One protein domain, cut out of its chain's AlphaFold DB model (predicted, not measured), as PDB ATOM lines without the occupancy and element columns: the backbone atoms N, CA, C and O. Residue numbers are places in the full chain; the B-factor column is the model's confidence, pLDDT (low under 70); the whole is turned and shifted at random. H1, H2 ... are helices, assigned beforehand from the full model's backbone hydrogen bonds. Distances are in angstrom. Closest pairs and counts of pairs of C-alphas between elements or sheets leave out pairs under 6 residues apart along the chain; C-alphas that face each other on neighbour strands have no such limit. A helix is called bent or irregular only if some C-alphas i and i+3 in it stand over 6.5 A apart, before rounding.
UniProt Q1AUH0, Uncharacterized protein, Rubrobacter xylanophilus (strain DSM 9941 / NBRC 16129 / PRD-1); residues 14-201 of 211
ATOM      1  N   ARG A  14     -18.868  17.236  27.569       60.19
ATOM      2  CA  ARG A  14     -18.785  18.603  27.030       60.19
ATOM      3  C   ARG A  14     -18.498  18.600  25.531       60.19
ATOM      4  O   ARG A  14     -19.186  19.291  24.787       60.19
ATOM      5  N   THR A  15     -17.548  17.787  25.078       61.06
ATOM      6  CA  THR A  15     -17.178  17.680  23.658       61.06
ATOM      7  C   THR A  15     -18.317  17.101  22.815       61.06
ATOM      8  O   THR A  15     -18.584  17.608  21.731       61.06
ATOM      9  N   ARG A  16     -19.075  16.118  23.332       63.94
ATOM     10  CA  ARG A  16     -20.281  15.590  22.660       63.94
ATOM     11  C   ARG A  16     -21.389  16.638  22.514       63.94
ATOM     12  O   ARG A  16     -22.043  16.689  21.475       63.94
ATOM     13  N   ARG A  17     -21.591  17.488  23.529       64.75
ATOM     14  CA  ARG A  17     -22.566  18.595  23.482       64.75
ATOM     15  C   ARG A  17     -22.152  19.684  22.502       64.75
ATOM     16  O   ARG A  17     -22.994  20.136  21.735       64.75
ATOM     17  N   ALA A  18     -20.874  20.059  22.494       62.47
ATOM     18  CA  ALA A  18     -20.333  21.023  21.542       62.47
ATOM     19  C   ALA A  18     -20.486  20.520  20.098       62.47
ATOM     20  O   ALA A  18     -21.021  21.238  19.260       62.47
ATOM     21  N   PHE A  19     -20.114  19.263  19.834       64.88
ATOM     22  CA  PHE A  19     -20.254  18.654  18.510       64.88
ATOM     23  C   PHE A  19     -21.722  18.579  18.071       64.88
ATOM     24  O   PHE A  19     -22.059  19.018  16.977       64.88
ATOM     25  N   GLY A  20     -22.615  18.122  18.957       65.12
ATOM     26  CA  GLY A  20     -24.053  18.124  18.695       65.12
ATOM     27  C   GLY A  20     -24.593  19.528  18.415       65.12
ATOM     28  O   GLY A  20     -25.374  19.703  17.488       65.12
ATOM     29  N   CYS A  21     -24.151  20.541  19.160       68.25
ATOM     30  CA  CYS A  21     -24.559  21.925  18.938       68.25
ATOM     31  C   CYS A  21     -24.123  22.432  17.558       68.25
ATOM     32  O   CYS A  21     -24.956  22.970  16.837       68.25
ATOM     33  N   VAL A  22     -22.881  22.168  17.139       67.31
ATOM     34  CA  VAL A  22     -22.395  22.502  15.788       67.31
ATOM     35  C   VAL A  22     -23.226  21.801  14.710       67.31
ATOM     36  O   VAL A  22     -23.657  22.444  13.755       67.31
ATOM     37  N   THR A  23     -23.536  20.510  14.880       72.12
ATOM     38  CA  THR A  23     -24.411  19.779  13.948       72.12
ATOM     39  C   THR A  23     -25.798  20.419  13.850       72.12
ATOM     40  O   THR A  23     -26.356  20.531  12.763       72.12
ATOM     41  N   TRP A  24     -26.359  20.869  14.971       71.06
ATOM     42  CA  TRP A  24     -27.678  21.499  14.993       71.06
ATOM     43  C   TRP A  24     -27.682  22.928  14.459       71.06
ATOM     44  O   TRP A  24     -28.671  23.318  13.846       71.06
ATOM     45  N   VAL A  25     -26.588  23.676  14.620       71.12
ATOM     46  CA  VAL A  25     -26.383  24.956  13.930       71.12
ATOM     47  C   VAL A  25     -26.371  24.726  12.421       71.12
ATOM     48  O   VAL A  25     -27.109  25.394  11.708       71.12
ATOM     49  N   TYR A  26     -25.639  23.717  11.943       70.44
ATOM     50  CA  TYR A  26     -25.611  23.372  10.522       70.44
ATOM     51  C   TYR A  26     -26.996  22.970   9.990       70.44
ATOM     52  O   TYR A  26     -27.436  23.466   8.957       70.44
ATOM     53  N   MET A  27     -27.735  22.134  10.724       77.25
ATOM     54  CA  MET A  27     -29.110  21.767  10.358       77.25
ATOM     55  C   MET A  27     -30.063  22.967  10.380       77.25
ATOM     56  O   MET A  27     -30.934  23.059   9.521       77.25
ATOM     57  N   ALA A  28     -29.896  23.900  11.321       73.00
ATOM     58  CA  ALA A  28     -30.662  25.142  11.355       73.00
ATOM     59  C   ALA A  28     -30.356  26.021  10.135       73.00
ATOM     60  O   ALA A  28     -31.279  26.557   9.534       73.00
ATOM     61  N   THR A  29     -29.093  26.117   9.713       74.19
ATOM     62  CA  THR A  29     -28.712  26.807   8.473       74.19
ATOM     63  C   THR A  29     -29.321  26.147   7.245       74.19
ATOM     64  O   THR A  29     -29.893  26.835   6.406       74.19
ATOM     65  N   LEU A  30     -29.230  24.822   7.126       76.19
ATOM     66  CA  LEU A  30     -29.841  24.111   6.005       76.19
ATOM     67  C   LEU A  30     -31.357  24.311   5.982       76.19
ATOM     68  O   LEU A  30     -31.926  24.523   4.918       76.19
ATOM     69  N   ALA A  31     -32.005  24.298   7.147       73.75
ATOM     70  CA  ALA A  31     -33.429  24.582   7.264       73.75
ATOM     71  C   ALA A  31     -33.765  26.031   6.882       73.75
ATOM     72  O   ALA A  31     -34.757  26.246   6.194       73.75
ATOM     73  N   PHE A  32     -32.935  27.003   7.279       75.12
ATOM     74  CA  PHE A  32     -33.060  28.396   6.847       75.12
ATOM     75  C   PHE A  32     -33.006  28.500   5.323       75.12
ATOM     76  O   PHE A  32     -33.914  29.056   4.716       75.12
ATOM     77  N   LEU A  33     -31.960  27.938   4.711       76.75
ATOM     78  CA  LEU A  33     -31.742  27.974   3.266       76.75
ATOM     79  C   LEU A  33     -32.875  27.271   2.521       76.75
ATOM     80  O   LEU A  33     -33.416  27.826   1.574       76.75
ATOM     81  N   ALA A  34     -33.285  26.085   2.973       73.44
ATOM     82  CA  ALA A  34     -34.390  25.350   2.370       73.44
ATOM     83  C   ALA A  34     -35.709  26.131   2.461       73.44
ATOM     84  O   ALA A  34     -36.417  26.250   1.464       73.44
ATOM     85  N   ALA A  35     -36.030  26.691   3.633       75.75
ATOM     86  CA  ALA A  35     -37.233  27.492   3.825       75.75
ATOM     87  C   ALA A  35     -37.201  28.764   2.971       75.75
ATOM     88  O   ALA A  35     -38.184  29.055   2.298       75.75
ATOM     89  N   ALA A  36     -36.070  29.471   2.938       74.25
ATOM     90  CA  ALA A  36     -35.900  30.664   2.124       74.25
ATOM     91  C   ALA A  36     -36.095  30.337   0.642       74.25
ATOM     92  O   ALA A  36     -36.924  30.969  -0.003       74.25
ATOM     93  N   SER A  37     -35.427  29.304   0.125       70.12
ATOM     94  CA  SER A  37     -35.560  28.882  -1.272       70.12
ATOM     95  C   SER A  37     -36.994  28.482  -1.631       70.12
ATOM     96  O   SER A  37     -37.508  28.909  -2.662       70.12
ATOM     97  N   LEU A  38     -37.668  27.701  -0.780       77.94
ATOM     98  CA  LEU A  38     -39.051  27.274  -1.026       77.94
ATOM     99  C   LEU A  38     -40.039  28.444  -0.964       77.94
ATOM    100  O   LEU A  38     -40.935  28.531  -1.799       77.94
ATOM    101  N   LEU A  39     -39.875  29.350   0.001       77.12
ATOM    102  CA  LEU A  39     -40.735  30.524   0.161       77.12
ATOM    103  C   LEU A  39     -40.513  31.561  -0.939       77.12
ATOM    104  O   LEU A  39     -41.450  32.266  -1.306       77.12
ATOM    105  N   PHE A  40     -39.300  31.644  -1.484       71.75
ATOM    106  CA  PHE A  40     -39.006  32.496  -2.627       71.75
ATOM    107  C   PHE A  40     -39.466  31.891  -3.960       71.75
ATOM    108  O   PHE A  40     -39.728  32.642  -4.892       71.75
ATOM    109  N   MET A  41     -39.646  30.572  -4.057       73.38
ATOM    110  CA  MET A  41     -40.000  29.875  -5.302       73.38
ATOM    111  C   MET A  41     -41.185  30.487  -6.089       73.38
ATOM    112  O   MET A  41     -41.071  30.618  -7.309       73.38
ATOM    113  N   PRO A  42     -42.291  30.939  -5.457       70.62
ATOM    114  CA  PRO A  42     -43.367  31.629  -6.171       70.62
ATOM    115  C   PRO A  42     -42.894  32.946  -6.800       70.62
ATOM    116  O   PRO A  42     -43.206  33.238  -7.949       70.62
ATOM    117  N   PHE A  43     -42.080  33.722  -6.083       66.75
ATOM    118  CA  PHE A  43     -41.533  34.991  -6.572       66.75
ATOM    119  C   PHE A  43     -40.553  34.792  -7.728       66.75
ATOM    120  O   PHE A  43     -40.440  35.658  -8.585       66.75
ATOM    121  N   TRP A  44     -39.879  33.645  -7.788       64.81
ATOM    122  CA  TRP A  44     -38.974  33.298  -8.884       64.81
ATOM    123  C   TRP A  44     -39.734  32.989 -10.164       64.81
ATOM    124  O   TRP A  44     -39.313  33.387 -11.248       64.81
ATOM    125  N   PHE A  45     -40.881  32.323 -10.027       65.75
ATOM    126  CA  PHE A  45     -41.744  31.998 -11.153       65.75
ATOM    127  C   PHE A  45     -42.369  33.250 -11.789       65.75
ATOM    128  O   PHE A  45     -42.517  33.306 -13.006       65.75
ATOM    129  N   PHE A  46     -42.695  34.270 -10.984       68.44
ATOM    130  CA  PHE A  46     -43.342  35.502 -11.462       68.44
ATOM    131  C   PHE A  46     -42.391  36.701 -11.667       68.44
ATOM    132  O   PHE A  46     -42.739  37.615 -12.409       68.44
ATOM    133  N   GLY A  47     -41.215  36.729 -11.030       61.47
ATOM    134  CA  GLY A  47     -40.313  37.894 -10.979       61.47
ATOM    135  C   GLY A  47     -39.099  37.867 -11.921       61.47
ATOM    136  O   GLY A  47     -38.423  38.886 -12.062       61.47
ATOM    137  N   GLY A  48     -38.813  36.739 -12.583       63.69
ATOM    138  CA  GLY A  48     -37.699  36.617 -13.535       63.69
ATOM    139  C   GLY A  48     -36.295  36.798 -12.921       63.69
ATOM    140  O   GLY A  48     -36.111  36.761 -11.706       63.69
ATOM    141  N   TRP A  49     -35.279  36.995 -13.776       56.41
ATOM    142  CA  TRP A  49     -33.847  37.048 -13.401       56.41
ATOM    143  C   TRP A  49     -33.472  38.212 -12.455       56.41
ATOM    144  O   TRP A  49     -32.456  38.147 -11.770       56.41
ATOM    145  N   ASN A  50     -34.309  39.250 -12.351       58.69
ATOM    146  CA  ASN A  50     -34.067  40.421 -11.493       58.69
ATOM    147  C   ASN A  50     -34.068  40.097  -9.990       58.69
ATOM    148  O   ASN A  50     -33.420  40.792  -9.211       58.69
ATOM    149  N   VAL A  51     -34.752  39.028  -9.569       57.09
ATOM    150  CA  VAL A  51     -34.794  38.612  -8.155       57.09
ATOM    151  C   VAL A  51     -33.438  38.059  -7.694       57.09
ATOM    152  O   VAL A  51     -33.078  38.200  -6.529       57.09
ATOM    153  N   PHE A  52     -32.653  37.472  -8.603       54.56
ATOM    154  CA  PHE A  52     -31.352  36.883  -8.281       54.56
ATOM    155  C   PHE A  52     -30.253  37.918  -8.041       54.56
ATOM    156  O   PHE A  52     -29.481  37.761  -7.096       54.56
ATOM    157  N   SER A  53     -30.192  38.988  -8.838       56.00
ATOM    158  CA  SER A  53     -29.182  40.040  -8.645       56.00
ATOM    159  C   SER A  53     -29.338  40.773  -7.308       56.00
ATOM    160  O   SER A  53     -28.347  41.223  -6.742       56.00
ATOM    161  N   LEU A  54     -30.554  40.819  -6.747       54.50
ATOM    162  CA  LEU A  54     -30.812  41.330  -5.393       54.50
ATOM    163  C   LEU A  54     -30.214  40.441  -4.284       54.50
ATOM    164  O   LEU A  54     -29.979  40.914  -3.175       54.50
ATOM    165  N   LEU A  55     -29.964  39.158  -4.562       54.78
ATOM    166  CA  LEU A  55     -29.505  38.162  -3.587       54.78
ATOM    167  C   LEU A  55     -27.984  37.945  -3.589       54.78
ATOM    168  O   LEU A  55     -27.450  37.489  -2.577       54.78
ATOM    169  N   GLU A  56     -27.269  38.289  -4.665       55.66
ATOM    170  CA  GLU A  56     -25.825  38.018  -4.796       55.66
ATOM    171  C   GLU A  56     -24.962  38.778  -3.773       55.66
ATOM    172  O   GLU A  56     -24.140  38.171  -3.082       55.66
ATOM    173  N   GLY A  57     -25.173  40.088  -3.617       55.44
ATOM    174  CA  GLY A  57     -24.449  40.905  -2.632       55.44
ATOM    175  C   GLY A  57     -24.683  40.456  -1.177       55.44
ATOM    176  O   GLY A  57     -23.718  40.224  -0.442       55.44
ATOM    177  N   PRO A  58     -25.943  40.266  -0.744       55.38
ATOM    178  CA  PRO A  58     -26.270  39.768   0.595       55.38
ATOM    179  C   PRO A  58     -25.756  38.347   0.881       55.38
ATOM    180  O   PRO A  58     -25.348  38.060   2.010       55.38
ATOM    181  N   ALA A  59     -25.732  37.459  -0.121       58.19
ATOM    182  CA  ALA A  59     -25.250  36.085   0.033       58.19
ATOM    183  C   ALA A  59     -23.759  36.024   0.411       58.19
ATOM    184  O   ALA A  59     -23.354  35.188   1.227       58.19
ATOM    185  N   PHE A  60     -22.942  36.945  -0.107       57.12
ATOM    186  CA  PHE A  60     -21.531  37.044   0.264       57.12
ATOM    187  C   PHE A  60     -21.349  37.402   1.751       57.12
ATOM    188  O   PHE A  60     -20.618  36.721   2.477       57.12
ATOM    189  N   PHE A  61     -22.078  38.406   2.246       53.06
ATOM    190  CA  PHE A  61     -22.038  38.796   3.661       53.06
ATOM    191  C   PHE A  61     -22.575  37.705   4.594       53.06
ATOM    192  O   PHE A  61     -21.995  37.469   5.658       53.06
ATOM    193  N   ALA A  62     -23.627  36.989   4.188       58.72
ATOM    194  CA  ALA A  62     -24.132  35.834   4.929       58.72
ATOM    195  C   ALA A  62     -23.065  34.733   5.073       58.72
ATOM    196  O   ALA A  62     -22.954  34.105   6.127       58.72
ATOM    197  N   THR A  63     -22.234  34.548   4.044       59.66
ATOM    198  CA  THR A  63     -21.140  33.569   4.050       59.66
ATOM    199  C   THR A  63     -20.001  33.997   4.984       59.66
ATOM    200  O   THR A  63     -19.507  33.183   5.764       59.66
ATOM    201  N   LEU A  64     -19.624  35.282   4.985       61.59
ATOM    202  CA  LEU A  64     -18.607  35.828   5.899       61.59
ATOM    203  C   LEU A  64     -19.024  35.736   7.374       61.59
ATOM    204  O   LEU A  64     -18.202  35.442   8.243       61.59
ATOM    205  N   LEU A  65     -20.308  35.952   7.664       61.22
ATOM    206  CA  LEU A  65     -20.855  35.892   9.022       61.22
ATOM    207  C   LEU A  65     -21.098  34.459   9.518       61.22
ATOM    208  O   LEU A  65     -21.371  34.249  10.703       61.22
ATOM    209  N   PHE A  66     -20.947  33.460   8.648       61.44
ATOM    210  CA  PHE A  66     -21.213  32.067   8.976       61.44
ATOM    211  C   PHE A  66     -20.256  31.512  10.035       61.44
ATOM    212  O   PHE A  66     -20.672  30.897  11.018       61.44
ATOM    213  N   LEU A  67     -18.958  31.772   9.870       54.69
ATOM    214  CA  LEU A  67     -17.922  31.300  10.784       54.69
ATOM    215  C   LEU A  67     -18.066  31.884  12.208       54.69
ATOM    216  O   LEU A  67     -18.098  31.099  13.159       54.69
ATOM    217  N   PRO A  68     -18.220  33.212  12.405       61.03
ATOM    218  CA  PRO A  68     -18.454  33.763  13.740       61.03
ATOM    219  C   PRO A  68     -19.787  33.299  14.341       61.03
ATOM    220  O   PRO A  68     -19.841  33.039  15.544       61.03
ATOM    221  N   ALA A  69     -20.835  33.098  13.532       63.50
ATOM    222  CA  ALA A  69     -22.091  32.515  14.005       63.50
ATOM    223  C   ALA A  69     -21.906  31.077  14.522       63.50
ATOM    224  O   ALA A  69     -22.456  30.726  15.568       63.50
ATOM    225  N   MET A  70     -21.083  30.258  13.857       57.03
ATOM    226  CA  MET A  70     -20.745  28.912  14.333       57.03
ATOM    227  C   MET A  70     -19.949  28.935  15.641       57.03
ATOM    228  O   MET A  70     -20.242  28.150  16.543       57.03
ATOM    229  N   VAL A  71     -18.981  29.846  15.781       60.41
ATOM    230  CA  VAL A  71     -18.194  30.001  17.017       60.41
ATOM    231  C   VAL A  71     -19.088  30.437  18.180       60.41
ATOM    232  O   VAL A  71     -19.008  29.864  19.268       60.41
ATOM    233  N   LEU A  72     -19.984  31.401  17.952       60.72
ATOM    234  CA  LEU A  72     -20.957  31.847  18.949       60.72
ATOM    235  C   LEU A  72     -21.958  30.743  19.299       60.72
ATOM    236  O   LEU A  72     -22.216  30.516  20.478       60.72
ATOM    237  N   GLY A  73     -22.470  30.009  18.309       59.06
ATOM    238  CA  GLY A  73     -23.341  28.853  18.524       59.06
ATOM    239  C   GLY A  73     -22.665  27.769  19.367       59.06
ATOM    240  O   GLY A  73     -23.248  27.284  20.336       59.06
ATOM    241  N   ALA A  74     -21.400  27.459  19.079       54.84
ATOM    242  CA  ALA A  74     -20.606  26.523  19.867       54.84
ATOM    243  C   ALA A  74     -20.371  27.030  21.303       54.84
ATOM    244  O   ALA A  74     -20.541  26.271  22.258       54.84
ATOM    245  N   ALA A  75     -20.044  28.315  21.480       57.88
ATOM    246  CA  ALA A  75     -19.862  28.934  22.793       57.88
ATOM    247  C   ALA A  75     -21.158  28.952  23.624       57.88
ATOM    248  O   ALA A  75     -21.125  28.705  24.834       57.88
ATOM    249  N   LEU A  76     -22.303  29.186  22.977       56.16
ATOM    250  CA  LEU A  76     -23.627  29.106  23.588       56.16
ATOM    251  C   LEU A  76     -23.932  27.669  24.028       56.16
ATOM    252  O   LEU A  76     -24.264  27.459  25.191       56.16
ATOM    253  N   GLY A  77     -23.698  26.675  23.164       53.66
ATOM    254  CA  GLY A  77     -23.886  25.250  23.466       53.66
ATOM    255  C   GLY A  77     -23.049  24.715  24.639       53.66
ATOM    256  O   GLY A  77     -23.404  23.705  25.256       53.66
ATOM    257  N   LEU A  78     -21.950  25.394  24.986       53.56
ATOM    258  CA  LEU A  78     -21.106  25.054  26.136       53.56
ATOM    259  C   LEU A  78     -21.681  25.526  27.483       53.56
ATOM    260  O   LEU A  78     -21.319  24.963  28.518       53.56
ATOM    261  N   ARG A  79     -22.557  26.542  27.496       53.62
ATOM    262  CA  ARG A  79     -23.074  27.180  28.728       53.62
ATOM    263  C   ARG A  79     -24.516  26.816  29.070       53.62
ATOM    264  O   ARG A  79     -25.069  27.288  30.060       53.62
ATOM    265  N   THR A  80     -25.130  25.977  28.259       54.31
ATOM    266  CA  THR A  80     -26.578  25.847  28.199       54.31
ATOM    267  C   THR A  80     -27.159  24.748  29.089       54.31
ATOM    268  O   THR A  80     -26.620  23.643  29.190       54.31
ATOM    269  N   ARG A  81     -28.278  25.067  29.755       54.41
ATOM    270  CA  ARG A  81     -29.024  24.179  30.665       54.41
ATOM    271  C   ARG A  81     -30.048  23.332  29.896       54.41
ATOM    272  O   ARG A  81     -30.554  23.768  28.862       54.41
ATOM    273  N   ARG A  82     -30.381  22.136  30.404       59.75
ATOM    274  CA  ARG A  82     -31.442  21.281  29.833       59.75
ATOM    275  C   ARG A  82     -32.783  22.027  29.847       59.75
ATOM    276  O   ARG A  82     -33.144  22.619  30.857       59.75
ATOM    277  N   SER A  83     -33.523  21.961  28.743       60.88
ATOM    278  CA  SER A  83     -34.869  22.533  28.612       60.88
ATOM    279  C   SER A  83     -35.803  21.540  27.925       60.88
ATOM    280  O   SER A  83     -35.382  20.838  27.002       60.88
ATOM    281  N   GLY A  84     -37.076  21.510  28.320       64.69
ATOM    282  CA  GLY A  84     -38.082  20.664  27.676       64.69
ATOM    283  C   GLY A  84     -38.218  20.951  26.174       64.69
ATOM    284  O   GLY A  84     -38.171  22.102  25.739       64.69
ATOM    285  N   ARG A  85     -38.429  19.899  25.368       68.25
ATOM    286  CA  ARG A  85     -38.465  19.969  23.892       68.25
ATOM    287  C   ARG A  85     -39.423  21.033  23.351       68.25
ATOM    288  O   ARG A  85     -39.048  21.761  22.442       68.25
ATOM    289  N   ARG A  86     -40.639  21.133  23.902       72.50
ATOM    290  CA  ARG A  86     -41.651  22.110  23.453       72.50
ATOM    291  C   ARG A  86     -41.253  23.555  23.757       72.50
ATOM    292  O   ARG A  86     -41.504  24.433  22.940       72.50
ATOM    293  N   ALA A  87     -40.648  23.801  24.918       72.25
ATOM    294  CA  ALA A  87     -40.176  25.130  25.291       72.25
ATOM    295  C   ALA A  87     -38.974  25.541  24.427       72.25
ATOM    296  O   ALA A  87     -38.955  26.647  23.894       72.25
ATOM    297  N   ALA A  88     -38.031  24.616  24.210       71.62
ATOM    298  CA  ALA A  88     -36.838  24.839  23.398       71.62
ATOM    299  C   ALA A  88     -37.165  25.163  21.932       71.62
ATOM    300  O   ALA A  88     -36.620  26.113  21.382       71.62
ATOM    301  N   THR A  89     -38.076  24.415  21.297       75.75
ATOM    302  CA  THR A  89     -38.447  24.657  19.892       75.75
ATOM    303  C   THR A  89     -39.229  25.951  19.707       75.75
ATOM    304  O   THR A  89     -39.001  26.654  18.729       75.75
ATOM    305  N   ARG A  90     -40.129  26.297  20.639       77.69
ATOM    306  CA  ARG A  90     -40.890  27.557  20.588       77.69
ATOM    307  C   ARG A  90     -39.997  28.771  20.818       77.69
ATOM    308  O   ARG A  90     -40.082  29.727  20.058       77.69
ATOM    309  N   ALA A  91     -39.133  28.716  21.831       76.50
ATOM    310  CA  ALA A  91     -38.167  29.778  22.094       76.50
ATOM    311  C   ALA A  91     -37.185  29.923  20.927       76.50
ATOM    312  O   ALA A  91     -36.959  31.033  20.458       76.50
ATOM    313  N   GLY A  92     -36.678  28.803  20.402       76.44
ATOM    314  CA  GLY A  92     -35.829  28.781  19.217       76.44
ATOM    315  C   GLY A  92     -36.508  29.418  18.007       76.44
ATOM    316  O   GLY A  92     -35.926  30.304  17.393       76.44
ATOM    317  N   ALA A  93     -37.756  29.046  17.706       81.06
ATOM    318  CA  ALA A  93     -38.520  29.635  16.608       81.06
ATOM    319  C   ALA A  93     -38.751  31.142  16.790       81.06
ATOM    320  O   ALA A  93     -38.583  31.899  15.841       81.06
ATOM    321  N   ALA A  94     -39.087  31.596  18.002       79.12
ATOM    322  CA  ALA A  94     -39.287  33.015  18.285       79.12
ATOM    323  C   ALA A  94     -37.992  33.823  18.107       79.12
ATOM    324  O   ALA A  94     -37.989  34.837  17.416       79.12
ATOM    325  N   VAL A  95     -36.880  33.350  18.675       82.56
ATOM    326  CA  VAL A  95     -35.563  33.985  18.516       82.56
ATOM    327  C   VAL A  95     -35.152  33.993  17.044       82.56
ATOM    328  O   VAL A  95     -34.743  35.027  16.525       82.56
ATOM    329  N   GLY A  96     -35.315  32.862  16.356       77.44
ATOM    330  CA  GLY A  96     -35.016  32.730  14.937       77.44
ATOM    331  C   GLY A  96     -35.837  33.683  14.069       77.44
ATOM    332  O   GLY A  96     -35.279  34.310  13.174       77.44
ATOM    333  N   ALA A  97     -37.127  33.860  14.369       82.00
ATOM    334  CA  ALA A  97     -37.991  34.801  13.664       82.00
ATOM    335  C   ALA A  97     -37.501  36.246  13.805       82.00
ATOM    336  O   ALA A  97     -37.417  36.966  12.814       82.00
ATOM    337  N   VAL A  98     -37.132  36.657  15.024       84.38
ATOM    338  CA  VAL A  98     -36.617  38.009  15.286       84.38
ATOM    339  C   VAL A  98     -35.286  38.237  14.569       84.38
ATOM    340  O   VAL A  98     -35.107  39.276  13.939       84.38
ATOM    341  N   VAL A  99     -34.374  37.261  14.613       83.06
ATOM    342  CA  VAL A  99     -33.078  37.347  13.919       83.06
ATOM    343  C   VAL A  99     -33.269  37.414  12.402       83.06
ATOM    344  O   VAL A  99     -32.675  38.274  11.758       83.06
ATOM    345  N   GLY A 100     -34.120  36.555  11.835       78.69
ATOM    346  CA  GLY A 100     -34.428  36.557  10.403       78.69
ATOM    347  C   GLY A 100     -35.070  37.866   9.949       78.69
ATOM    348  O   GLY A 100     -34.654  38.442   8.944       78.69
ATOM    349  N   TRP A 101     -36.026  38.384  10.723       84.50
ATOM    350  CA  TRP A 101     -36.673  39.668  10.463       84.50
ATOM    351  C   TRP A 101     -35.689  40.841  10.511       84.50
ATOM    352  O   TRP A 101     -35.654  41.638   9.581       84.50
ATOM    353  N   LEU A 102     -34.850  40.932  11.551       84.69
ATOM    354  CA  LEU A 102     -33.829  41.981  11.660       84.69
ATOM    355  C   LEU A 102     -32.786  41.891  10.545       84.69
ATOM    356  O   LEU A 102     -32.387  42.920  10.011       84.69
ATOM    357  N   GLY A 103     -32.363  40.678  10.179       81.62
ATOM    358  CA  GLY A 103     -31.448  40.461   9.061       81.62
ATOM    359  C   GLY A 103     -32.050  40.920   7.733       81.62
ATOM    360  O   GLY A 103     -31.392  41.627   6.978       81.62
ATOM    361  N   GLY A 104     -33.323  40.594   7.488       78.69
ATOM    362  CA  GLY A 104     -34.055  41.071   6.313       78.69
ATOM    363  C   GLY A 104     -34.196  42.593   6.309       78.69
ATOM    364  O   GLY A 104     -33.827  43.244   5.338       78.69
ATOM    365  N   ALA A 105     -34.639  43.177   7.425       83.94
ATOM    366  CA  ALA A 105     -34.780  44.623   7.580       83.94
ATOM    367  C   ALA A 105     -33.448  45.374   7.412       83.94
ATOM    368  O   ALA A 105     -33.438  46.468   6.860       83.94
ATOM    369  N   PHE A 106     -32.325  44.791   7.843       84.50
ATOM    370  CA  PHE A 106     -30.998  45.365   7.629       84.50
ATOM    371  C   PHE A 106     -30.626  45.428   6.143       84.50
ATOM    372  O   PHE A 106     -30.096  46.440   5.698       84.50
ATOM    373  N   VAL A 107     -30.937  44.386   5.364       81.19
ATOM    374  CA  VAL A 107     -30.709  44.400   3.908       81.19
ATOM    375  C   VAL A 107     -31.552  45.485   3.241       81.19
ATOM    376  O   VAL A 107     -31.015  46.276   2.473       81.19
ATOM    377  N   VAL A 108     -32.837  45.589   3.596       82.69
ATOM    378  CA  VAL A 108     -33.716  46.653   3.077       82.69
ATOM    379  C   VAL A 108     -33.203  48.040   3.477       82.69
ATOM    380  O   VAL A 108     -33.233  48.973   2.685       82.69
ATOM    381  N   TRP A 109     -32.684  48.192   4.694       86.56
ATOM    382  CA  TRP A 109     -32.097  49.449   5.152       86.56
ATOM    383  C   TRP A 109     -30.866  49.860   4.329       86.56
ATOM    384  O   TRP A 109     -30.705  51.043   4.035       86.56
ATOM    385  N   LEU A 110     -30.023  48.904   3.924       82.94
ATOM    386  CA  LEU A 110     -28.891  49.172   3.030       82.94
ATOM    387  C   LEU A 110     -29.346  49.623   1.638       82.94
ATOM    388  O   LEU A 110     -28.738  50.530   1.075       82.94
ATOM    389  N   GLU A 111     -30.408  49.021   1.102       80.62
ATOM    390  CA  GLU A 111     -31.012  49.418  -0.176       80.62
ATOM    391  C   GLU A 111     -31.538  50.859  -0.105       80.62
ATOM    392  O   GLU A 111     -31.124  51.707  -0.892       80.62
ATOM    393  N   VAL A 112     -32.325  51.169   0.929       83.12
ATOM    394  CA  VAL A 112     -32.859  52.515   1.199       83.12
ATOM    395  C   VAL A 112     -31.739  53.557   1.343       83.12
ATOM    396  O   VAL A 112     -31.848  54.669   0.826       83.12
ATOM    397  N   LEU A 113     -30.626  53.220   2.005       83.81
ATOM    398  CA  LEU A 113     -29.450  54.098   2.058       83.81
ATOM    399  C   LEU A 113     -28.787  54.288   0.687       83.81
ATOM    400  O   LEU A 113     -28.365  55.401   0.373       83.81
ATOM    401  N   GLY A 114     -28.692  53.228  -0.118       81.75
ATOM    402  CA  GLY A 114     -28.141  53.277  -1.475       81.75
ATOM    403  C   GLY A 114     -28.946  54.174  -2.420       81.75
ATOM    404  O   GLY A 114     -28.364  54.826  -3.283       81.75
ATOM    405  N   GLU A 115     -30.258  54.274  -2.205       84.06
ATOM    406  CA  GLU A 115     -31.168  55.165  -2.940       84.06
ATOM    407  C   GLU A 115     -31.117  56.634  -2.472       84.06
ATOM    408  O   GLU A 115     -31.803  57.492  -3.028       84.06
ATOM    409  N   GLY A 116     -30.277  56.957  -1.483       81.88
ATOM    410  CA  GLY A 116     -30.063  58.329  -1.019       81.88
ATOM    411  C   GLY A 116     -30.942  58.747   0.159       81.88
ATOM    412  O   GLY A 116     -31.229  59.937   0.316       81.88
ATOM    413  N   ALA A 117     -31.372  57.803   1.002       83.50
ATOM    414  CA  ALA A 117     -32.132  58.137   2.201       83.50
ATOM    415  C   ALA A 117     -31.399  59.133   3.116       83.50
ATOM    416  O   ALA A 117     -30.189  59.064   3.342       83.50
ATOM    417  N   GLY A 118     -32.173  60.064   3.676       85.00
ATOM    418  CA  GLY A 118     -31.666  61.096   4.573       85.00
ATOM    419  C   GLY A 118     -31.162  60.554   5.921       85.00
ATOM    420  O   GLY A 118     -31.349  59.380   6.254       85.00
ATOM    421  N   PRO A 119     -30.595  61.425   6.775       87.56
ATOM    422  CA  PRO A 119     -29.968  61.032   8.043       87.56
ATOM    423  C   PRO A 119     -30.922  60.325   9.021       87.56
ATOM    424  O   PRO A 119     -30.472  59.603   9.910       87.56
ATOM    425  N   ALA A 120     -32.238  60.478   8.844       87.81
ATOM    426  CA  ALA A 120     -33.249  59.753   9.609       87.81
ATOM    427  C   ALA A 120     -33.118  58.223   9.483       87.81
ATOM    428  O   ALA A 120     -33.431  57.517  10.438       87.81
ATOM    429  N   ALA A 121     -32.597  57.700   8.366       87.69
ATOM    430  CA  ALA A 121     -32.403  56.263   8.174       87.69
ATOM    431  C   ALA A 121     -31.495  55.634   9.245       87.69
ATOM    432  O   ALA A 121     -31.708  54.490   9.645       87.69
ATOM    433  N   TYR A 122     -30.528  56.378   9.792       89.56
ATOM    434  CA  TYR A 122     -29.638  55.877  10.848       89.56
ATOM    435  C   TYR A 122     -30.346  55.639  12.191       89.56
ATOM    436  O   TYR A 122     -29.800  54.935  13.043       89.56
ATOM    437  N   ALA A 123     -31.579  56.130  12.373       90.81
ATOM    438  CA  ALA A 123     -32.397  55.829  13.548       90.81
ATOM    439  C   ALA A 123     -32.767  54.336  13.664       90.81
ATOM    440  O   ALA A 123     -33.189  53.900  14.732       90.81
ATOM    441  N   PHE A 124     -32.561  53.540  12.607       88.25
ATOM    442  CA  PHE A 124     -32.695  52.082  12.632       88.25
ATOM    443  C   PHE A 124     -31.671  51.391  13.551       88.25
ATOM    444  O   PHE A 124     -32.003  50.429  14.245       88.25
ATOM    445  N   LEU A 125     -30.423  51.872  13.574       89.25
ATOM    446  CA  LEU A 125     -29.296  51.185  14.218       89.25
ATOM    447  C   LEU A 125     -29.467  51.012  15.739       89.25
ATOM    448  O   LEU A 125     -29.341  49.878  16.211       89.25
ATOM    449  N   PRO A 126     -29.767  52.067  16.526       91.31
ATOM    450  CA  PRO A 126     -29.901  51.931  17.975       91.31
ATOM    451  C   PRO A 126     -30.978  50.922  18.425       91.31
ATOM    452  O   PRO A 126     -30.658  50.054  19.242       91.31
ATOM    453  N   PRO A 127     -32.230  50.958  17.920       89.50
ATOM    454  CA  PRO A 127     -33.257  50.006  18.333       89.50
ATOM    455  C   PRO A 127     -33.008  48.586  17.802       89.50
ATOM    456  O   PRO A 127     -33.303  47.624  18.514       89.50
ATOM    457  N   ALA A 128     -32.401  48.427  16.618       86.69
ATOM    458  CA  ALA A 128     -31.994  47.115  16.110       86.69
ATOM    459  C   ALA A 128     -30.902  46.484  16.994       86.69
ATOM    460  O   ALA A 128     -31.014  45.321  17.394       86.69
ATOM    461  N   ALA A 129     -29.889  47.269  17.380       88.19
ATOM    462  CA  ALA A 129     -28.844  46.837  18.306       88.19
ATOM    463  C   ALA A 129     -29.416  46.491  19.690       88.19
ATOM    464  O   ALA A 129     -29.056  45.463  20.271       88.19
ATOM    465  N   LEU A 130     -30.351  47.299  20.201       92.38
ATOM    466  CA  LEU A 130     -31.035  47.031  21.465       92.38
ATOM    467  C   LEU A 130     -31.846  45.729  21.410       92.38
ATOM    468  O   LEU A 130     -31.784  44.939  22.350       92.38
ATOM    469  N   SER A 131     -32.563  45.467  20.314       89.88
ATOM    470  CA  SER A 131     -33.290  44.206  20.119       89.88
ATOM    471  C   SER A 131     -32.343  42.996  20.156       89.88
ATOM    472  O   SER A 131     -32.589  42.037  20.894       89.88
ATOM    473  N   GLY A 132     -31.203  43.075  19.460       86.25
ATOM    474  CA  GLY A 132     -30.162  42.047  19.515       86.25
ATOM    475  C   GLY A 132     -29.600  41.837  20.928       86.25
ATOM    476  O   GLY A 132     -29.484  40.700  21.392       86.25
ATOM    477  N   ALA A 133     -29.319  42.921  21.654       87.25
ATOM    478  CA  ALA A 133     -28.836  42.858  23.032       87.25
ATOM    479  C   ALA A 133     -29.864  42.219  23.984       87.25
ATOM    480  O   ALA A 133     -29.493  41.404  24.830       87.25
ATOM    481  N   LEU A 134     -31.154  42.531  23.825       87.19
ATOM    482  CA  LEU A 134     -32.235  41.926  24.606       87.19
ATOM    483  C   LEU A 134     -32.376  40.427  24.329       87.19
ATOM    484  O   LEU A 134     -32.583  39.669  25.273       87.19
ATOM    485  N   LEU A 135     -32.225  39.985  23.074       84.75
ATOM    486  CA  LEU A 135     -32.223  38.559  22.730       84.75
ATOM    487  C   LEU A 135     -31.063  37.819  23.395       84.75
ATOM    488  O   LEU A 135     -31.272  36.769  24.005       84.75
ATOM    489  N   LEU A 136     -29.851  38.373  23.318       83.31
ATOM    490  CA  LEU A 136     -28.686  37.797  23.988       83.31
ATOM    491  C   LEU A 136     -28.907  37.748  25.501       83.31
ATOM    492  O   LEU A 136     -28.718  36.707  26.125       83.31
ATOM    493  N   TYR A 137     -29.385  38.841  26.095       84.00
ATOM    494  CA  TYR A 137     -29.670  38.892  27.524       84.00
ATOM    495  C   TYR A 137     -30.756  37.887  27.938       84.00
ATOM    496  O   TYR A 137     -30.617  37.221  28.962       84.00
ATOM    497  N   ALA A 138     -31.801  37.710  27.125       82.06
ATOM    498  CA  ALA A 138     -32.847  36.717  27.356       82.06
ATOM    499  C   ALA A 138     -32.295  35.286  27.347       82.06
ATOM    500  O   ALA A 138     -32.624  34.506  28.242       82.06
ATOM    501  N   LEU A 139     -31.424  34.968  26.380       73.62
ATOM    502  CA  LEU A 139     -30.759  33.666  26.253       73.62
ATOM    503  C   LEU A 139     -29.877  33.336  27.463       73.62
ATOM    504  O   LEU A 139     -29.779  32.174  27.850       73.62
ATOM    505  N   PHE A 140     -29.259  34.348  28.075       73.50
ATOM    506  CA  PHE A 140     -28.440  34.185  29.279       73.50
ATOM    507  C   PHE A 140     -29.211  34.371  30.592       73.50
ATOM    508  O   PHE A 140     -28.638  34.181  31.668       73.50
ATOM    509  N   SER A 141     -30.498  34.720  30.541       75.88
ATOM    510  CA  SER A 141     -31.291  34.894  31.753       75.88
ATOM    511  C   SER A 141     -31.575  33.538  32.411       75.88
ATOM    512  O   SER A 141     -31.978  32.575  31.763       75.88
ATOM    513  N   GLY A 142     -31.363  33.446  33.725       67.50
ATOM    514  CA  GLY A 142     -31.681  32.239  34.495       67.50
ATOM    515  C   GLY A 142     -33.177  32.048  34.777       67.50
ATOM    516  O   GLY A 142     -33.563  30.999  35.285       67.50
ATOM    517  N   ASP A 143     -34.006  33.049  34.466       79.44
ATOM    518  CA  ASP A 143     -35.448  33.083  34.728       79.44
ATOM    519  C   ASP A 143     -36.226  33.051  33.406       79.44
ATOM    520  O   ASP A 143     -36.193  34.002  32.622       79.44
ATOM    521  N   LEU A 144     -36.978  31.969  33.189       72.38
ATOM    522  CA  LEU A 144     -37.777  31.748  31.982       72.38
ATOM    523  C   LEU A 144     -38.850  32.824  31.756       72.38
ATOM    524  O   LEU A 144     -39.102  33.196  30.609       72.38
ATOM    525  N   ARG A 145     -39.483  33.349  32.818       79.50
ATOM    526  CA  ARG A 145     -40.512  34.396  32.687       79.50
ATOM    527  C   ARG A 145     -39.883  35.710  32.254       79.50
ATOM    528  O   ARG A 145     -40.427  36.401  31.391       79.50
ATOM    529  N   ARG A 146     -38.730  36.048  32.834       82.25
ATOM    530  CA  ARG A 146     -37.964  37.236  32.449       82.25
ATOM    531  C   ARG A 146     -37.441  37.105  31.020       82.25
ATOM    532  O   ARG A 146     -37.640  38.027  30.236       82.25
ATOM    533  N   GLY A 147     -36.881  35.950  30.661       81.75
ATOM    534  CA  GLY A 147     -36.447  35.637  29.301       81.75
ATOM    535  C   GLY A 147     -37.569  35.796  28.275       81.75
ATOM    536  O   GLY A 147     -37.389  36.489  27.279       81.75
ATOM    537  N   ALA A 148     -38.762  35.258  28.546       79.31
ATOM    538  CA  ALA A 148     -39.910  35.386  27.646       79.31
ATOM    539  C   ALA A 148     -40.339  36.848  27.421       79.31
ATOM    540  O   ALA A 148     -40.603  37.245  26.286       79.31
ATOM    541  N   ARG A 149     -40.366  37.672  28.479       86.94
ATOM    542  CA  ARG A 149     -40.676  39.110  28.362       86.94
ATOM    543  C   ARG A 149     -39.626  39.861  27.548       86.94
ATOM    544  O   ARG A 149     -39.983  40.718  26.751       86.94
ATOM    545  N   LEU A 150     -38.351  39.532  27.736       87.12
ATOM    546  CA  LEU A 150     -37.250  40.140  26.991       87.12
ATOM    547  C   LEU A 150     -37.299  39.771  25.505       87.12
ATOM    548  O   LEU A 150     -37.110  40.646  24.667       87.12
ATOM    549  N   VAL A 151     -37.620  38.515  25.170       84.50
ATOM    550  CA  VAL A 151     -37.845  38.094  23.776       84.50
ATOM    551  C   VAL A 151     -39.038  38.832  23.171       84.50
ATOM    552  O   VAL A 151     -38.945  39.296  22.041       84.50
ATOM    553  N   ALA A 152     -40.137  38.998  23.914       84.56
ATOM    554  CA  ALA A 152     -41.289  39.766  23.443       84.56
ATOM    555  C   ALA A 152     -40.937  41.245  23.203       84.56
ATOM    556  O   ALA A 152     -41.291  41.799  22.165       84.56
ATOM    557  N   ALA A 153     -40.190  41.874  24.116       89.81
ATOM    558  CA  ALA A 153     -39.708  43.243  23.948       89.81
ATOM    559  C   ALA A 153     -38.768  43.376  22.737       89.81
ATOM    560  O   ALA A 153     -38.914  44.302  21.942       89.81
ATOM    561  N   ALA A 154     -37.848  42.422  22.556       87.81
ATOM    562  CA  ALA A 154     -36.971  42.369  21.392       87.81
ATOM    563  C   ALA A 154     -37.764  42.208  20.087       87.81
ATOM    564  O   ALA A 154     -37.472  42.893  19.109       87.81
ATOM    565  N   ALA A 155     -38.793  41.355  20.083       85.19
ATOM    566  CA  ALA A 155     -39.665  41.146  18.934       85.19
ATOM    567  C   ALA A 155     -40.460  42.407  18.572       85.19
ATOM    568  O   ALA A 155     -40.526  42.757  17.398       85.19
ATOM    569  N   LEU A 156     -41.005  43.124  19.561       90.19
ATOM    570  CA  LEU A 156     -41.695  44.397  19.333       90.19
ATOM    571  C   LEU A 156     -40.751  45.459  18.761       90.19
ATOM    572  O   LEU A 156     -41.099  46.127  17.790       90.19
ATOM    573  N   LEU A 157     -39.539  45.578  19.314       89.75
ATOM    574  CA  LEU A 157     -38.515  46.481  18.786       89.75
ATOM    575  C   LEU A 157     -38.118  46.112  17.355       89.75
ATOM    576  O   LEU A 157     -38.030  46.991  16.503       89.75
ATOM    577  N   ALA A 158     -37.920  44.826  17.070       87.38
ATOM    578  CA  ALA A 158     -37.575  44.351  15.735       87.38
ATOM    579  C   ALA A 158     -38.696  44.617  14.721       87.38
ATOM    580  O   ALA A 158     -38.424  45.089  13.616       87.38
ATOM    581  N   ALA A 159     -39.951  44.378  15.107       87.88
ATOM    582  CA  ALA A 159     -41.114  44.693  14.286       87.88
ATOM    583  C   ALA A 159     -41.186  46.197  13.983       87.88
ATOM    584  O   ALA A 159     -41.331  46.572  12.822       87.88
ATOM    585  N   ALA A 160     -40.993  47.050  14.995       89.56
ATOM    586  CA  ALA A 160     -40.952  48.500  14.820       89.56
ATOM    587  C   ALA A 160     -39.802  48.944  13.898       89.56
ATOM    588  O   ALA A 160     -40.016  49.786  13.032       89.56
ATOM    589  N   CYS A 161     -38.614  48.344  14.023       87.69
ATOM    590  CA  CYS A 161     -37.476  48.627  13.141       87.69
ATOM    591  C   CYS A 161     -37.771  48.249  11.686       87.69
ATOM    592  O   CYS A 161     -37.509  49.037  10.784       87.69
ATOM    593  N   GLY A 162     -38.337  47.062  11.455       82.50
ATOM    594  CA  GLY A 162     -38.720  46.629  10.111       82.50
ATOM    595  C   GLY A 162     -39.793  47.533   9.504       82.50
ATOM    596  O   GLY A 162     -39.646  47.976   8.372       82.50
ATOM    597  N   ALA A 163     -40.827  47.880  10.275       87.12
ATOM    598  CA  ALA A 163     -41.870  48.803   9.832       87.12
ATOM    599  C   ALA A 163     -41.317  50.201   9.511       87.12
ATOM    600  O   ALA A 163     -41.695  50.792   8.504       87.12
ATOM    601  N   PHE A 164     -40.392  50.707  10.332       88.44
ATOM    602  CA  PHE A 164     -39.712  51.980  10.101       88.44
ATOM    603  C   PHE A 164     -38.932  51.979   8.782       88.44
ATOM    604  O   PHE A 164     -39.097  52.889   7.978       88.44
ATOM    605  N   VAL A 165     -38.131  50.940   8.529       84.81
ATOM    606  CA  VAL A 165     -37.353  50.818   7.286       84.81
ATOM    607  C   VAL A 165     -38.265  50.698   6.065       84.81
ATOM    608  O   VAL A 165     -38.016  51.346   5.055       84.81
ATOM    609  N   LEU A 166     -39.361  49.939   6.164       85.25
ATOM    610  CA  LEU A 166     -40.345  49.856   5.084       85.25
ATOM    611  C   LEU A 166     -41.014  51.212   4.813       85.25
ATOM    612  O   LEU A 166     -41.203  51.577   3.657       85.25
ATOM    613  N   ALA A 167     -41.303  51.997   5.853       87.25
ATOM    614  CA  ALA A 167     -41.887  53.329   5.708       87.25
ATOM    615  C   ALA A 167     -40.935  54.361   5.073       87.25
ATOM    616  O   ALA A 167     -41.408  55.345   4.509       87.25
ATOM    617  N   LEU A 168     -39.615  54.150   5.143       84.38
ATOM    618  CA  LEU A 168     -38.618  55.047   4.543       84.38
ATOM    619  C   LEU A 168     -38.496  54.918   3.016       84.38
ATOM    620  O   LEU A 168     -37.833  55.753   2.407       84.38
ATOM    621  N   GLY A 169     -39.115  53.907   2.407       73.81
ATOM    622  CA  GLY A 169     -39.015  53.662   0.963       73.81
ATOM    623  C   GLY A 169     -38.980  52.188   0.567       73.81
ATOM    624  O   GLY A 169     -38.702  51.873  -0.583       73.81
ATOM    625  N   GLY A 170     -39.260  51.265   1.491       68.81
ATOM    626  CA  GLY A 170     -39.237  49.840   1.189       68.81
ATOM    627  C   GLY A 170     -40.295  49.462   0.153       68.81
ATOM    628  O   GLY A 170     -41.491  49.688   0.345       68.81
ATOM    629  N   SER A 171     -39.858  48.834  -0.936       75.44
ATOM    630  CA  SER A 171     -40.755  48.264  -1.939       75.44
ATOM    631  C   SER A 171     -41.601  47.117  -1.361       75.44
ATOM    632  O   SER A 171     -41.282  46.509  -0.335       75.44
ATOM    633  N   TRP A 172     -42.688  46.745  -2.042       72.12
ATOM    634  CA  TRP A 172     -43.479  45.574  -1.639       72.12
ATOM    635  C   TRP A 172     -42.651  44.272  -1.680       72.12
ATOM    636  O   TRP A 172     -42.897  43.355  -0.896       72.12
ATOM    637  N   LEU A 173     -41.631  44.212  -2.548       70.88
ATOM    638  CA  LEU A 173     -40.659  43.119  -2.615       70.88
ATOM    639  C   LEU A 173     -39.753  43.092  -1.380       70.88
ATOM    640  O   LEU A 173     -39.470  42.013  -0.865       70.88
ATOM    641  N   ALA A 174     -39.362  44.257  -0.860       72.50
ATOM    642  CA  ALA A 174     -38.625  44.375   0.396       72.50
ATOM    643  C   ALA A 174     -39.457  43.909   1.605       72.50
ATOM    644  O   ALA A 174     -38.956  43.225   2.498       72.50
ATOM    645  N   ALA A 175     -40.761  44.207   1.620       74.50
ATOM    646  CA  ALA A 175     -41.666  43.674   2.638       74.50
ATOM    647  C   ALA A 175     -41.791  42.142   2.542       74.50
ATOM    648  O   ALA A 175     -41.741  41.443   3.559       74.50
ATOM    649  N   ALA A 176     -41.907  41.610   1.321       74.62
ATOM    650  CA  ALA A 176     -41.960  40.173   1.078       74.62
ATOM    651  C   ALA A 176     -40.655  39.471   1.492       74.62
ATOM    652  O   ALA A 176     -40.705  38.445   2.167       74.62
ATOM    653  N   SER A 177     -39.489  40.036   1.167       70.06
ATOM    654  CA  SER A 177     -38.190  39.460   1.528       70.06
ATOM    655  C   SER A 177     -37.956  39.460   3.043       70.06
ATOM    656  O   SER A 177     -37.491  38.456   3.585       70.06
ATOM    657  N   ALA A 178     -38.359  40.520   3.753       77.50
ATOM    658  CA  ALA A 178     -38.304  40.576   5.214       77.50
ATOM    659  C   ALA A 178     -39.216  39.521   5.866       77.50
ATOM    660  O   ALA A 178     -38.802  38.837   6.809       77.50
ATOM    661  N   ALA A 179     -40.428  39.331   5.333       78.44
ATOM    662  CA  ALA A 179     -41.354  38.301   5.798       78.44
ATOM    663  C   ALA A 179     -40.808  36.885   5.555       78.44
ATOM    664  O   ALA A 179     -40.812  36.058   6.470       78.44
ATOM    665  N   VAL A 180     -40.279  36.619   4.356       79.00
ATOM    666  CA  VAL A 180     -39.632  35.342   4.028       79.00
ATOM    667  C   VAL A 180     -38.438  35.095   4.950       79.00
ATOM    668  O   VAL A 180     -38.339  34.021   5.536       79.00
ATOM    669  N   SER A 181     -37.576  36.091   5.164       80.25
ATOM    670  CA  SER A 181     -36.425  35.982   6.069       80.25
ATOM    671  C   SER A 181     -36.846  35.682   7.512       80.25
ATOM    672  O   SER A 181     -36.259  34.816   8.164       80.25
ATOM    673  N   GLY A 182     -37.903  36.332   8.010       80.50
ATOM    674  CA  GLY A 182     -38.474  36.055   9.330       80.50
ATOM    675  C   GLY A 182     -39.014  34.626   9.460       80.50
ATOM    676  O   GLY A 182     -38.705  33.935  10.432       80.50
ATOM    677  N   LEU A 183     -39.766  34.141   8.470       79.25
ATOM    678  CA  LEU A 183     -40.303  32.773   8.463       79.25
ATOM    679  C   LEU A 183     -39.195  31.717   8.349       79.25
ATOM    680  O   LEU A 183     -39.206  30.727   9.086       79.25
ATOM    681  N   SER A 184     -38.203  31.949   7.492       76.75
ATOM    682  CA  SER A 184     -37.028  31.085   7.363       76.75
ATOM    683  C   SER A 184     -36.211  31.065   8.649       76.75
ATOM    684  O   SER A 184     -35.790  30.001   9.107       76.75
ATOM    685  N   GLY A 185     -36.047  32.226   9.287       77.62
ATOM    686  CA  GLY A 185     -35.438  32.354  10.605       77.62
ATOM    687  C   GLY A 185     -36.195  31.551  11.663       77.62
ATOM    688  O   GLY A 185     -35.578  30.830  12.448       77.62
ATOM    689  N   ALA A 186     -37.529  31.592  11.655       79.50
ATOM    690  CA  ALA A 186     -38.362  30.813  12.569       79.50
ATOM    691  C   ALA A 186     -38.192  29.299  12.367       79.50
ATOM    692  O   ALA A 186     -38.046  28.560  13.343       79.50
ATOM    693  N   ALA A 187     -38.162  28.833  11.114       74.62
ATOM    694  CA  ALA A 187     -37.929  27.430  10.778       74.62
ATOM    695  C   ALA A 187     -36.538  26.961  11.236       74.62
ATOM    696  O   ALA A 187     -36.407  25.925  11.896       74.62
ATOM    697  N   ALA A 188     -35.507  27.764  10.973       75.75
ATOM    698  CA  ALA A 188     -34.141  27.519  11.420       75.75
ATOM    699  C   ALA A 188     -34.041  27.450  12.948       75.75
ATOM    700  O   ALA A 188     -33.492  26.501  13.512       75.75
ATOM    701  N   GLY A 189     -34.640  28.425  13.632       76.94
ATOM    702  CA  GLY A 189     -34.698  28.488  15.084       76.94
ATOM    703  C   GLY A 189     -35.457  27.313  15.702       76.94
ATOM    704  O   GLY A 189     -35.050  26.788  16.739       76.94
ATOM    705  N   TRP A 190     -36.519  26.837  15.049       79.12
ATOM    706  CA  TRP A 190     -37.254  25.647  15.473       79.12
ATOM    707  C   TRP A 190     -36.384  24.386  15.400       79.12
ATOM    708  O   TRP A 190     -36.339  23.614  16.363       79.12
ATOM    709  N   VAL A 191     -35.649  24.199  14.296       78.31
ATOM    710  CA  VAL A 191     -34.710  23.078  14.110       78.31
ATOM    711  C   VAL A 191     -33.553  23.159  15.110       78.31
ATOM    712  O   VAL A 191     -33.227  22.159  15.754       78.31
ATOM    713  N   GLY A 192     -32.999  24.354  15.328       72.88
ATOM    714  CA  GLY A 192     -31.978  24.598  16.349       72.88
ATOM    715  C   GLY A 192     -32.475  24.276  17.763       72.88
ATOM    716  O   GLY A 192     -31.796  23.579  18.518       72.88
ATOM    717  N   GLY A 193     -33.697  24.693  18.111       68.19
ATOM    718  CA  GLY A 193     -34.328  24.402  19.402       68.19
ATOM    719  C   GLY A 193     -34.659  22.919  19.607       68.19
ATOM    720  O   GLY A 193     -34.510  22.384  20.709       68.19
ATOM    721  N   PHE A 194     -35.046  22.211  18.542       69.56
ATOM    722  CA  PHE A 194     -35.213  20.756  18.568       69.56
ATOM    723  C   PHE A 194     -33.884  20.059  18.858       69.56
ATOM    724  O   PHE A 194     -33.813  19.122  19.661       69.56
ATOM    725  N   GLY A 195     -32.823  20.561  18.238       66.94
ATOM    726  CA  GLY A 195     -31.477  20.080  18.439       66.94
ATOM    727  C   GLY A 195     -30.929  20.290  19.831       66.94
ATOM    728  O   GLY A 195     -30.395  19.366  20.446       66.94
ATOM    729  N   TYR A 196     -31.157  21.482  20.363       65.69
ATOM    730  CA  TYR A 196     -30.833  21.850  21.728       65.69
ATOM    731  C   TYR A 196     -31.477  20.902  22.752       65.69
ATOM    732  O   TYR A 196     -30.813  20.414  23.668       65.69
ATOM    733  N   ALA A 197     -32.752  20.551  22.551       63.47
ATOM    734  CA  ALA A 197     -33.449  19.592  23.403       63.47
ATOM    735  C   ALA A 197     -32.868  18.165  23.318       63.47
ATOM    736  O   ALA A 197     -32.907  17.428  24.302       63.47
ATOM    737  N   ARG A 198     -32.312  17.762  22.163       61.59
ATOM    738  CA  ARG A 198     -31.707  16.431  21.957       61.59
ATOM    739  C   ARG A 198     -30.247  16.336  22.396       61.59
ATOM    740  O   ARG A 198     -29.839  15.289  22.897       61.59
ATOM    741  N   ALA A 199     -29.469  17.409  22.257       58.62
ATOM    742  CA  ALA A 199     -28.074  17.469  22.696       58.62
ATOM    743  C   ALA A 199     -27.923  17.307  24.226       58.62
ATOM    744  O   ALA A 199     -26.829  17.034  24.718       58.62
ATOM    745  N   GLY A 200     -29.028  17.407  24.977       54.25
ATOM    746  CA  GLY A 200     -29.097  17.181  26.421       54.25
ATOM    747  C   GLY A 200     -28.855  15.741  26.910       54.25
ATOM    748  O   GLY A 200     -28.603  15.585  28.103       54.25
ATOM    749  N   GLY A 201     -28.866  14.713  26.049       42.31
ATOM    750  CA  GLY A 201     -28.563  13.313  26.421       42.31
ATOM    751  C   GLY A 201     -29.626  12.605  27.291       42.31
ATOM    752  O   GLY A 201     -30.419  13.250  27.969       42.31
TER     753      GLY A 201
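Overview. This is residues 14 to 201 of the 211 residues of an uncharacterized protein of Rubrobacter xylanophilus (strain DSM 9941 / NBRC 16129 / PRD-1) (UniProt Q1AUH0). Look first for an up-and-down bundle of four long helices, H4 to H7, in which each runs against the one before it in the chain. On the side of H7 away from H5 packs the long helix H1, and from its end H2 and H3 fold back one after the other, with H2 only loosely placed. The printed part has 188 residues with seven named helices, H1 to H7 in that order, and no named strand; the class is all helix. It is compact, with a radius of gyration of the C-alphas of 16.9 A, and only just elongated, spanning 50 by 33 by 26 A.

Along the chain. Find C-alpha 14 at (-18.785, 18.603, 27.030); from there H1, residues 14 to 47, runs 47.8 A, with a kink of 38 degrees near residue 41. H2 is residues 50 to 64, and H3 is residues 66 to 79. H1 and H2 are only just irregular: C-alphas 39 and 42 are 6.9 A apart, as are C-alphas 54 and 57. Find C-alpha 85 at (-38.465, 19.969, 23.892), where H4, residues 85 to 114, begins its 43.1 A. H5, residues 119 to 140, spans 34.3 A, and H6, residues 144 to 167, 34.2 A. H7, residues 172 to 199, runs 40.2 A to C-alpha 199 at (-28.074, 17.469, 22.696).

Arrangement. Begin with the bundle, at Ala 97 and Ala 186, whose C-alphas, 4.2 A apart, are the closest of H4 and H7; these helices touch at a shallow tilt of 31 degrees, opposite ways. H4 touches H6, running the same way, closest at the C-alphas of Ala 105 and Gly 162, 5.1 A. H5 and H6 form a helical hairpin, closest at the C-alphas of Ala 138 and Gly 147, 4.2 A. H5 and H7 are apart. Outward, H1 touches H7, closest at the C-alphas of Ala 28 and Ala 188, 4.2 A, at a shallow tilt of 26 degrees, opposite ways. With residues 14 to 25 alone H1 touches H3, closest at the C-alphas of Cys 21 and Gly 77, 5.7 A. H2 touches no helix; its Val 51 comes near Trp 44 of H1, C-alphas 6.8 A apart. Each O i to N i+4 pair is within hydrogen-bond range in H4, H6 and H7, against 28 of 30 in H1, 6 of 11 in H2, 9 of 10 in H3 and 13 of 18 in H5.

Size, cuts and confidence. The C-alphas of Gly 116 and Gly 201, 52.7 A apart, are the two farthest apart. The printed part has no cut, and each link between helices is tight. The mean pLDDT of the printed part is 73.8; look for values under 70 at residues 14 to 22, 43 to 85, 142, 170 and 193 to 201.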